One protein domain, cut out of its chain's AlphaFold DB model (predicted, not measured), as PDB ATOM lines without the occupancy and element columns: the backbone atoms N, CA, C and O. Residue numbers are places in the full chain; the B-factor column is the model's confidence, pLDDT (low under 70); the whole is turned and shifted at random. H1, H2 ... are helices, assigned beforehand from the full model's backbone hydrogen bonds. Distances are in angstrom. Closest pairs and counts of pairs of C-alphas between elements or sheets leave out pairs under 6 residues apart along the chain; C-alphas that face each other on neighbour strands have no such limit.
ATOM      1  N   ALA A 122      57.605  78.895  37.426       80.25
ATOM      2  CA  ALA A 122      56.382  79.236  36.706       80.25
ATOM      3  C   ALA A 122      56.185  78.382  35.440       80.25
ATOM      4  O   ALA A 122      55.075  77.941  35.158       80.25
ATOM      5  N   THR A 123      57.263  78.100  34.702       81.19
ATOM      6  CA  THR A 123      57.215  77.223  33.523       81.19
ATOM      7  C   THR A 123      56.964  75.775  33.926       81.19
ATOM      8  O   THR A 123      56.169  75.100  33.283       81.19
ATOM      9  N   ALA A 124      57.602  75.298  35.000       83.31
ATOM     10  CA  ALA A 124      57.369  73.947  35.505       83.31
ATOM     11  C   ALA A 124      55.905  73.750  35.935       83.31
ATOM     12  O   ALA A 124      55.266  72.787  35.517       83.31
ATOM     13  N   ALA A 125      55.344  74.703  36.685       84.69
ATOM     14  CA  ALA A 125      53.938  74.682  37.074       84.69
ATOM     15  C   ALA A 125      53.002  74.722  35.855       84.69
ATOM     16  O   ALA A 125      52.081  73.917  35.771       84.69
ATOM     17  N   ALA A 126      53.263  75.600  34.879       84.50
ATOM     18  CA  ALA A 126      52.458  75.688  33.661       84.50
ATOM     19  C   ALA A 126      52.453  74.371  32.867       84.50
ATOM     20  O   ALA A 126      51.390  73.921  32.450       84.50
ATOM     21  N   VAL A 127      53.614  73.721  32.717       85.81
ATOM     22  CA  VAL A 127      53.732  72.423  32.028       85.81
ATOM     23  C   VAL A 127      52.960  71.324  32.760       85.81
ATOM     24  O   VAL A 127      52.281  70.524  32.120       85.81
ATOM     25  N   LEU A 128      53.023  71.283  34.094       87.44
ATOM     26  CA  LEU A 128      52.268  70.305  34.884       87.44
ATOM     27  C   LEU A 128      50.752  70.544  34.790       87.44
ATOM     28  O   LEU A 128      49.991  69.589  34.638       87.44
ATOM     29  N   ILE A 129      50.311  71.803  34.818       90.25
ATOM     30  CA  ILE A 129      48.896  72.162  34.644       90.25
ATOM     31  C   ILE A 129      48.409  71.793  33.238       90.25
ATOM     32  O   ILE A 129      47.336  71.210  33.097       90.25
ATOM     33  N   GLU A 130      49.197  72.073  32.197       88.38
ATOM     34  CA  GLU A 130      48.879  71.684  30.815       88.38
ATOM     35  C   GLU A 130      48.771  70.157  30.664       88.38
ATOM     36  O   GLU A 130      47.913  69.662  29.934       88.38
ATOM     37  N   ALA A 131      49.583  69.402  31.409       86.19
ATOM     38  CA  ALA A 131      49.502  67.944  31.483       86.19
ATOM     39  C   ALA A 131      48.292  67.422  32.290       86.19
ATOM     40  O   ALA A 131      48.070  66.211  32.336       86.19
ATOM     41  N   GLY A 132      47.492  68.308  32.894       90.31
ATOM     42  CA  GLY A 132      46.251  67.978  33.597       90.31
ATOM     43  C   GLY A 132      46.369  67.870  35.118       90.31
ATOM     44  O   GLY A 132      45.397  67.474  35.763       90.31
ATOM     45  N   HIS A 133      47.518  68.215  35.705       90.88
ATOM     46  CA  HIS A 133      47.661  68.268  37.161       90.88
ATOM     47  C   HIS A 133      46.936  69.478  37.742       90.88
ATOM     48  O   HIS A 133      46.972  70.574  37.176       90.88
ATOM     49  N   ARG A 134      46.296  69.294  38.898       92.94
ATOM     50  CA  ARG A 134      45.684  70.407  39.622       92.94
ATOM     51  C   ARG A 134      46.725  71.099  40.506       92.94
ATOM     52  O   ARG A 134      47.686  70.445  40.917       92.94
ATOM     53  N   PRO A 135      46.557  72.391  40.834       88.19
ATOM     54  CA  PRO A 135      47.464  73.085  41.749       88.19
ATOM     55  C   PRO A 135      47.674  72.337  43.075       88.19
ATOM     56  O   PRO A 135      48.807  72.227  43.533       88.19
ATOM     57  N   GLU A 136      46.620  71.728  43.627       90.94
ATOM     58  CA  GLU A 136      46.681  70.982  44.891       90.94
ATOM     59  C   GLU A 136      47.532  69.701  44.793       90.94
ATOM     60  O   GLU A 136      48.092  69.244  45.791       90.94
ATOM     61  N   ASP A 137      47.650  69.119  43.595       90.06
ATOM     62  CA  ASP A 137      48.524  67.970  43.347       90.06
ATOM     63  C   ASP A 137      49.987  68.421  43.277       90.06
ATOM     64  O   ASP A 137      50.869  67.790  43.861       90.06
ATOM     65  N   ILE A 138      50.238  69.548  42.597       88.75
ATOM     66  CA  ILE A 138      51.578  70.125  42.418       88.75
ATOM     67  C   ILE A 138      52.165  70.540  43.767       88.75
ATOM     68  O   ILE A 138      53.348  70.310  44.017       88.75
ATOM     69  N   GLU A 139      51.347  71.094  44.663       91.12
ATOM     70  CA  GLU A 139      51.766  71.446  46.024       91.12
ATOM     71  C   GLU A 139      52.340  70.255  46.794       91.12
ATOM     72  O   GLU A 139      53.220  70.450  47.628       91.12
ATOM     73  N   ARG A 140      51.885  69.031  46.501       92.06
ATOM     74  CA  ARG A 140      52.323  67.791  47.163       92.06
ATOM     75  C   ARG A 140      53.477  67.097  46.453       92.06
ATOM     76  O   ARG A 140      53.917  66.037  46.902       92.06
ATOM     77  N   TYR A 141      53.980  67.667  45.364       91.44
ATOM     78  CA  TYR A 141      55.181  67.155  44.727       91.44
ATOM     79  C   TYR A 141      56.421  67.556  45.502       91.44
ATOM     80  O   TYR A 141      56.525  68.665  46.021       91.44
ATOM     81  N   THR A 142      57.379  66.642  45.579       90.06
ATOM     82  CA  THR A 142      58.721  66.970  46.054       90.06
ATOM     83  C   THR A 142      59.509  67.638  44.934       90.06
ATOM     84  O   THR A 142      59.225  67.463  43.745       90.06
ATOM     85  N   LEU A 143      60.554  68.376  45.307       85.12
ATOM     86  CA  LEU A 143      61.455  68.995  44.337       85.12
ATOM     87  C   LEU A 143      62.024  67.972  43.335       85.12
ATOM     88  O   LEU A 143      62.042  68.216  42.130       85.12
ATOM     89  N   VAL A 144      62.419  66.798  43.836       84.50
ATOM     90  CA  VAL A 144      62.964  65.695  43.033       84.50
ATOM     91  C   VAL A 144      61.974  65.244  41.957       84.50
ATOM     92  O   VAL A 144      62.361  65.080  40.802       84.50
ATOM     93  N   GLN A 145      60.697  65.073  42.314       87.56
ATOM     94  CA  GLN A 145      59.662  64.659  41.363       87.56
ATOM     95  C   GLN A 145      59.501  65.691  40.244       87.56
ATOM     96  O   GLN A 145      59.462  65.329  39.069       87.56
ATOM     97  N   VAL A 146      59.471  66.985  40.584       86.00
ATOM     98  CA  VAL A 146      59.330  68.034  39.567       86.00
ATOM     99  C   VAL A 146      60.542  68.095  38.645       86.00
ATOM    100  O   VAL A 146      60.362  68.155  37.429       86.00
ATOM    101  N   GLU A 147      61.767  67.999  39.164       81.44
ATOM    102  CA  GLU A 147      62.964  67.944  38.314       81.44
ATOM    103  C   GLU A 147      62.919  66.769  37.330       81.44
ATOM    104  O   GLU A 147      63.222  66.931  36.143       81.44
ATOM    105  N   GLN A 148      62.495  65.595  37.795       81.38
ATOM    106  CA  GLN A 148      62.395  64.404  36.958       81.38
ATOM    107  C   GLN A 148      61.311  64.530  35.889       81.38
ATOM    108  O   GLN A 148      61.565  64.203  34.726       81.38
ATOM    109  N   TYR A 149      60.129  65.042  36.240       83.62
ATOM    110  CA  TYR A 149      59.052  65.272  35.277       83.62
ATOM    111  C   TYR A 149      59.449  66.307  34.230       83.62
ATOM    112  O   TYR A 149      59.221  66.097  33.038       83.62
ATOM    113  N   MET A 150      60.130  67.378  34.634       81.44
ATOM    114  CA  MET A 150      60.621  68.381  33.695       81.44
ATOM    115  C   MET A 150      61.722  67.833  32.783       81.44
ATOM    116  O   MET A 150      61.711  68.103  31.578       81.44
ATOM    117  N   ALA A 151      62.634  67.012  33.307       78.38
ATOM    118  CA  ALA A 151      63.643  66.332  32.498       78.38
ATOM    119  C   ALA A 151      63.009  65.349  31.497       78.38
ATOM    120  O   ALA A 151      63.428  65.289  30.337       78.38
ATOM    121  N   ALA A 152      61.983  64.604  31.913       79.25
ATOM    122  CA  ALA A 152      61.219  63.719  31.036       79.25
ATOM    123  C   ALA A 152      60.471  64.509  29.952       79.25
ATOM    124  O   ALA A 152      60.538  64.157  28.774       79.25
ATOM    125  N   HIS A 153      59.839  65.625  30.318       80.94
ATOM    126  CA  HIS A 153      59.163  66.505  29.372       80.94
ATOM    127  C   HIS A 153      60.134  67.086  28.332       80.94
ATOM    128  O   HIS A 153      59.842  67.087  27.136       80.94
ATOM    129  N   ALA A 154      61.325  67.522  28.756       76.75
ATOM    130  CA  ALA A 154      62.356  68.022  27.849       76.75
ATOM    131  C   ALA A 154      62.823  66.955  26.843       76.75
ATOM    132  O   ALA A 154      63.018  67.273  25.666       76.75
ATOM    133  N   ARG A 155      62.957  65.694  27.277       75.56
ATOM    134  CA  ARG A 155      63.269  64.561  26.388       75.56
ATOM    135  C   ARG A 155      62.166  64.321  25.368       75.56
ATOM    136  O   ARG A 155      62.448  64.334  24.178       75.56
ATOM    137  N   LEU A 156      60.913  64.226  25.812       80.06
ATOM    138  CA  LEU A 156      59.767  64.046  24.915       80.06
ATOM    139  C   LEU A 156      59.656  65.186  23.893       80.06
ATOM    140  O   LEU A 156      59.356  64.955  22.723       80.06
ATOM    141  N   ALA A 157      59.927  66.425  24.307       80.19
ATOM    142  CA  ALA A 157      59.957  67.564  23.396       80.19
ATOM    143  C   ALA A 157      61.102  67.464  22.369       80.19
ATOM    144  O   ALA A 157      60.918  67.857  21.216       80.19
ATOM    145  N   ALA A 158      62.271  66.950  22.760       73.00
ATOM    146  CA  ALA A 158      63.379  66.698  21.843       73.00
ATOM    147  C   ALA A 158      63.048  65.579  20.842       73.00
ATOM    148  O   ALA A 158      63.272  65.764  19.646       73.00
ATOM    149  N   ASP A 159      62.438  64.486  21.300       74.44
ATOM    150  CA  ASP A 159      62.028  63.361  20.450       74.44
ATOM    151  C   ASP A 159      60.999  63.811  19.405       74.44
ATOM    152  O   ASP A 159      61.199  63.608  18.207       74.44
ATOM    153  N   ARG A 160      59.976  64.570  19.819       82.81
ATOM    154  CA  ARG A 160      58.992  65.173  18.897       82.81
ATOM    155  C   ARG A 160      59.644  66.096  17.864       82.81
ATOM    156  O   ARG A 160      59.205  66.152  16.716       82.81
ATOM    157  N   ARG A 161      60.692  66.842  18.241       77.88
ATOM    158  CA  ARG A 161      61.449  67.684  17.295       77.88
ATOM    159  C   ARG A 161      62.242  66.838  16.304       77.88
ATOM    160  O   ARG A 161      62.271  67.188  15.128       77.88
ATOM    161  N   LEU A 162      62.862  65.745  16.747       70.31
ATOM    162  CA  LEU A 162      63.567  64.813  15.863       70.31
ATOM    163  C   LEU A 162      62.605  64.134  14.882       70.31
ATOM    164  O   LEU A 162      62.905  64.074  13.690       70.31
ATOM    165  N   GLU A 163      61.432  63.703  15.344       74.50
ATOM    166  CA  GLU A 163      60.365  63.174  14.487       74.50
ATOM    167  C   GLU A 163      59.911  64.212  13.456       74.50
ATOM    168  O   GLU A 163      59.877  63.922  12.260       74.50
ATOM    169  N   ALA A 164      59.644  65.448  13.887       78.62
ATOM    170  CA  ALA A 164      59.266  66.536  12.992       78.62
ATOM    171  C   ALA A 164      60.359  66.845  11.957       78.62
ATOM    172  O   ALA A 164      60.045  67.077  10.792       78.62
ATOM    173  N   LEU A 165      61.637  66.820  12.347       74.00
ATOM    174  CA  LEU A 165      62.769  66.986  11.431       74.00
ATOM    175  C   LEU A 165      62.892  65.812  10.453       74.00
ATOM    176  O   LEU A 165      63.194  66.030   9.281       74.00
ATOM    177  N   SER A 166      62.632  64.585  10.905       68.56
ATOM    178  CA  SER A 166      62.604  63.389  10.059       68.56
ATOM    179  C   SER A 166      61.491  63.482   9.009       68.56
ATOM    180  O   SER A 166      61.753  63.323   7.815       68.56
ATOM    181  N   ILE A 167      60.277  63.867   9.425       74.50
ATOM    182  CA  ILE A 167      59.139  64.130   8.532       74.50
ATOM    183  C   ILE A 167      59.465  65.280   7.576       74.50
ATOM    184  O   ILE A 167      59.255  65.154   6.373       74.50
ATOM    185  N   ALA A 168      60.022  66.386   8.076       71.56
ATOM    186  CA  ALA A 168      60.402  67.527   7.254       71.56
ATOM    187  C   ALA A 168      61.442  67.127   6.198       71.56
ATOM    188  O   ALA A 168      61.281  67.489   5.036       71.56
ATOM    189  N   ARG A 169      62.450  66.325   6.558       68.38
ATOM    190  CA  ARG A 169      63.464  65.806   5.630       68.38
ATOM    191  C   ARG A 169      62.865  64.850   4.597       68.38
ATOM    192  O   ARG A 169      63.156  64.995   3.412       68.38
ATOM    193  N   ALA A 170      61.986  63.938   5.009       66.31
ATOM    194  CA  ALA A 170      61.235  63.081   4.089       66.31
ATOM    195  C   ALA A 170      60.348  63.911   3.140       66.31
ATOM    196  O   ALA A 170      60.282  63.642   1.947       66.31
ATOM    197  N   SER A 171      59.748  64.993   3.638       60.34
ATOM    198  CA  SER A 171      58.953  65.940   2.849       60.34
ATOM    199  C   SER A 171      59.788  66.934   2.032       60.34
ATOM    200  O   SER A 171      59.238  67.642   1.205       60.34
ATOM    201  N   GLN A 172      61.097  67.056   2.264       56.94
ATOM    202  CA  GLN A 172      62.007  67.805   1.389       56.94
ATOM    203  C   GLN A 172      62.507  66.936   0.241       56.94
ATOM    204  O   GLN A 172      62.740  67.464  -0.846       56.94
ATOM    205  N   ALA A 173      62.615  65.619   0.460       56.91
ATOM    206  CA  ALA A 173      62.762  64.658  -0.630       56.91
ATOM    207  C   ALA A 173      61.562  64.723  -1.603       56.91
ATOM    208  O   ALA A 173      61.733  64.447  -2.784       56.91
ATOM    209  N   ASP A 174      60.396  65.196  -1.135       63.06
ATOM    210  CA  ASP A 174      59.241  65.592  -1.952       63.06
ATOM    211  C   ASP A 174      58.913  67.095  -1.791       63.06
ATOM    212  O   ASP A 174      57.987  67.471  -1.080       63.06
ATOM    213  N   GLN A 175      59.687  67.970  -2.449       61.66
ATOM    214  CA  GLN A 175      59.721  69.453  -2.376       61.66
ATOM    215  C   GLN A 175      58.389  70.205  -2.103       61.66
ATOM    216  O   GLN A 175      58.395  71.330  -1.585       61.66
ATOM    217  N   LYS A 176      57.243  69.623  -2.471       65.75
ATOM    218  CA  LYS A 176      55.886  70.143  -2.247       65.75
ATOM    219  C   LYS A 176      55.403  69.969  -0.796       65.75
ATOM    220  O   LYS A 176      54.761  70.885  -0.275       65.75
ATOM    221  N   GLY A 177      55.733  68.859  -0.131       62.75
ATOM    222  CA  GLY A 177      55.329  68.553   1.250       62.75
ATOM    223  C   GLY A 177      55.960  69.494   2.278       62.75
ATOM    224  O   GLY A 177      55.265  70.035   3.143       62.75
ATOM    225  N   TYR A 178      57.247  69.807   2.106       65.38
ATOM    226  CA  TYR A 178      57.987  70.715   2.986       65.38
ATOM    227  C   TYR A 178      57.374  72.125   3.074       65.38
ATOM    228  O   TYR A 178      57.216  72.679   4.163       65.38
ATOM    229  N   ARG A 179      56.953  72.703   1.937       67.31
ATOM    230  CA  ARG A 179      56.327  74.044   1.907       67.31
ATOM    231  C   ARG A 179      54.937  74.081   2.544       67.31
ATOM    232  O   ARG A 179      54.455  75.162   2.883       67.31
ATOM    233  N   SER A 180      54.258  72.939   2.635       68.50
ATOM    234  CA  SER A 180      52.972  72.838   3.327       68.50
ATOM    235  C   SER A 180      53.185  72.778   4.837       68.50
ATOM    236  O   SER A 180      52.545  73.526   5.569       68.50
ATOM    237  N   PHE A 181      54.141  71.963   5.290       70.94
ATOM    238  CA  PHE A 181      54.466  71.802   6.707       70.94
ATOM    239  C   PHE A 181      54.952  73.106   7.362       70.94
ATOM    240  O   PHE A 181      54.470  73.468   8.435       70.94
ATOM    241  N   LEU A 182      55.832  73.863   6.689       72.75
ATOM    242  CA  LEU A 182      56.283  75.175   7.179       72.75
ATOM    243  C   LEU A 182      55.124  76.165   7.371       72.75
ATOM    244  O   LEU A 182      55.046  76.812   8.412       72.75
ATOM    245  N   ARG A 183      54.178  76.226   6.421       73.62
ATOM    246  CA  ARG A 183      52.993  77.094   6.535       73.62
ATOM    247  C   ARG A 183      52.094  76.702   7.707       73.62
ATOM    248  O   ARG A 183      51.546  77.579   8.371       73.62
ATOM    249  N   THR A 184      51.953  75.407   7.988       71.94
ATOM    250  CA  THR A 184      51.181  74.925   9.143       71.94
ATOM    251  C   THR A 184      51.860  75.288  10.465       71.94
ATOM    252  O   THR A 184      51.186  75.742  11.386       71.94
ATOM    253  N   LEU A 185      53.187  75.154  10.559       70.62
ATOM    254  CA  LEU A 185      53.945  75.539  11.756       70.62
ATOM    255  C   LEU A 185      53.899  77.048  12.026       70.62
ATOM    256  O   LEU A 185      53.697  77.458  13.170       70.62
ATOM    257  N   GLU A 186      54.047  77.876  10.992       72.31
ATOM    258  CA  GLU A 186      53.946  79.337  11.106       72.31
ATOM    259  C   GLU A 186      52.545  79.778  11.547       72.31
ATOM    260  O   GLU A 186      52.416  80.614  12.446       72.31
ATOM    261  N   ALA A 187      51.494  79.168  10.990       70.25
ATOM    262  CA  ALA A 187      50.114  79.441  11.385       70.25
ATOM    263  C   ALA A 187      49.839  79.042  12.845       70.25
ATOM    264  O   ALA A 187      49.228  79.813  13.586       70.25
ATOM    265  N   SER A 188      50.328  77.877  13.287       68.81
ATOM    266  CA  SER A 188      50.197  77.434  14.681       68.81
ATOM    267  C   SER A 188      50.956  78.342  15.652       68.81
ATOM    268  O   SER A 188      50.425  78.695  16.702       68.81
ATOM    269  N   ARG A 189      52.163  78.798  15.288       58.09
ATOM    270  CA  ARG A 189      52.952  79.737  16.103       58.09
ATOM    271  C   ARG A 189      52.278  81.106  16.227       58.09
ATOM    272  O   ARG A 189      52.263  81.672  17.314       58.09
ATOM    273  N   ALA A 190      51.691  81.624  15.148       66.31
ATOM    274  CA  ALA A 190      50.952  82.889  15.176       66.31
ATOM    275  C   ALA A 190      49.673  82.816  16.029       66.31
ATOM    276  O   ALA A 190      49.229  83.830  16.563       66.31
ATOM    277  N   LYS A 191      49.093  81.618  16.170       59.50
ATOM    278  CA  LYS A 191      47.890  81.365  16.972       59.50
ATOM    279  C   LYS A 191      48.175  81.224  18.470       59.50
ATOM    280  O   LYS A 191      47.283  81.477  19.262       59.50
ATOM    281  N   LEU A 192      49.399  80.837  18.836       55.19
ATOM    282  CA  LEU A 192      49.869  80.713  20.225       55.19
ATOM    283  C   LEU A 192      50.496  82.009  20.778       55.19
ATOM    284  O   LEU A 192      50.770  82.091  21.968       55.19
ATOM    285  N   GLY A 193      50.767  82.997  19.917       40.53
ATOM    286  CA  GLY A 193      51.339  84.300  20.282       40.53
ATOM    287  C   GLY A 193      50.329  85.453  20.360       40.53
ATOM    288  O   GLY A 193      50.751  86.608  20.349       40.53
ATOM    289  N   ARG A 194      49.025  85.157  20.376       39.12
ATOM    290  CA  ARG A 194      47.924  86.089  20.675       39.12
ATOM    291  C   ARG A 194      47.155  85.568  21.876       39.12
ATOM    292  O   ARG A 194      46.584  86.421  22.582       39.12
TER     293      ARG A 194
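Overview. This is residues 122 to 194 of the 194 residues of an uncharacterized protein of Thauera sp. 63 (UniProt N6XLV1). One long, straight helix, H3, makes the longest axis, and at its last residues the chain folds back into a second helix, H4, the two forming a narrow open V that meets only near Ser 171 and Gly 177. At the other end of H3, the short helices H1 and H2 make a small head on the same side of H3 as H4, with H1 crosswise near Met 150 and a gap between H1 and H4. The printed part has 73 residues with four named helices, in the order H1, H2, H3, H4, and no named strand; the class is all helix. It is only just loose, close to extended, with a radius of gyration of the C-alphas of 16.8 A, and elongated, spanning 50 by 27 by 15 A.

Arrangement. H1, residues 122 to 130, and H2, residues 135 to 138, only just touch, with 3 pairs of C-alphas within 8 A; the closest C-alphas, of Ile 129 and Pro 135, are 7.3 A apart. H3, residues 143 to 173, is apart from H2. H1 and H3 are close but not clearly touching: their closest C-alphas, of Ala 124 and Met 150, are 6.7 A apart. Their lines stand at 72 degrees, only just about perpendicular. H4, residues 175 to 192, forms a helical hairpin with H3. The two touch with residues 168 to 172 of H3 and 177 to 181 of H4 alone, and their closest C-alphas, of Ser 171 and Gly 177, are 4.7 A apart. They run opposite ways at a shallow tilt of 35.0 degrees, only just short of steep. H4 is apart from H1 and from H2. Every O i to N i+4 pair is within hydrogen-bond range in H1 and H3; in H4 it is 11 of 14, and H2 is too short for such a pair.

Along the chain. H1 begins at C-alpha 122, (56.382, 79.236, 36.706), and measures 12.2 A from first to last C-alpha. H2 measures 5.1 A. H3 runs 45.2 A from C-alpha 143 at (61.455, 68.995, 44.337) to C-alpha 173 at (62.762, 64.658, -0.630). H4 runs 27.1 A and ends at C-alpha 192, (49.869, 80.713, 20.225).

Size, cuts and confidence. The two C-alphas farthest apart, of Arg 140 and Gln 175, are 50.1 A apart. The printed part has no cut, and its three links are tight. Residues 140 to 145, 154 to 163 and 183 to 194 stand free. The mean pLDDT of the printed part is 76.0; residue 166, residues 169 to 180 and residues 188 to 194 are under 70.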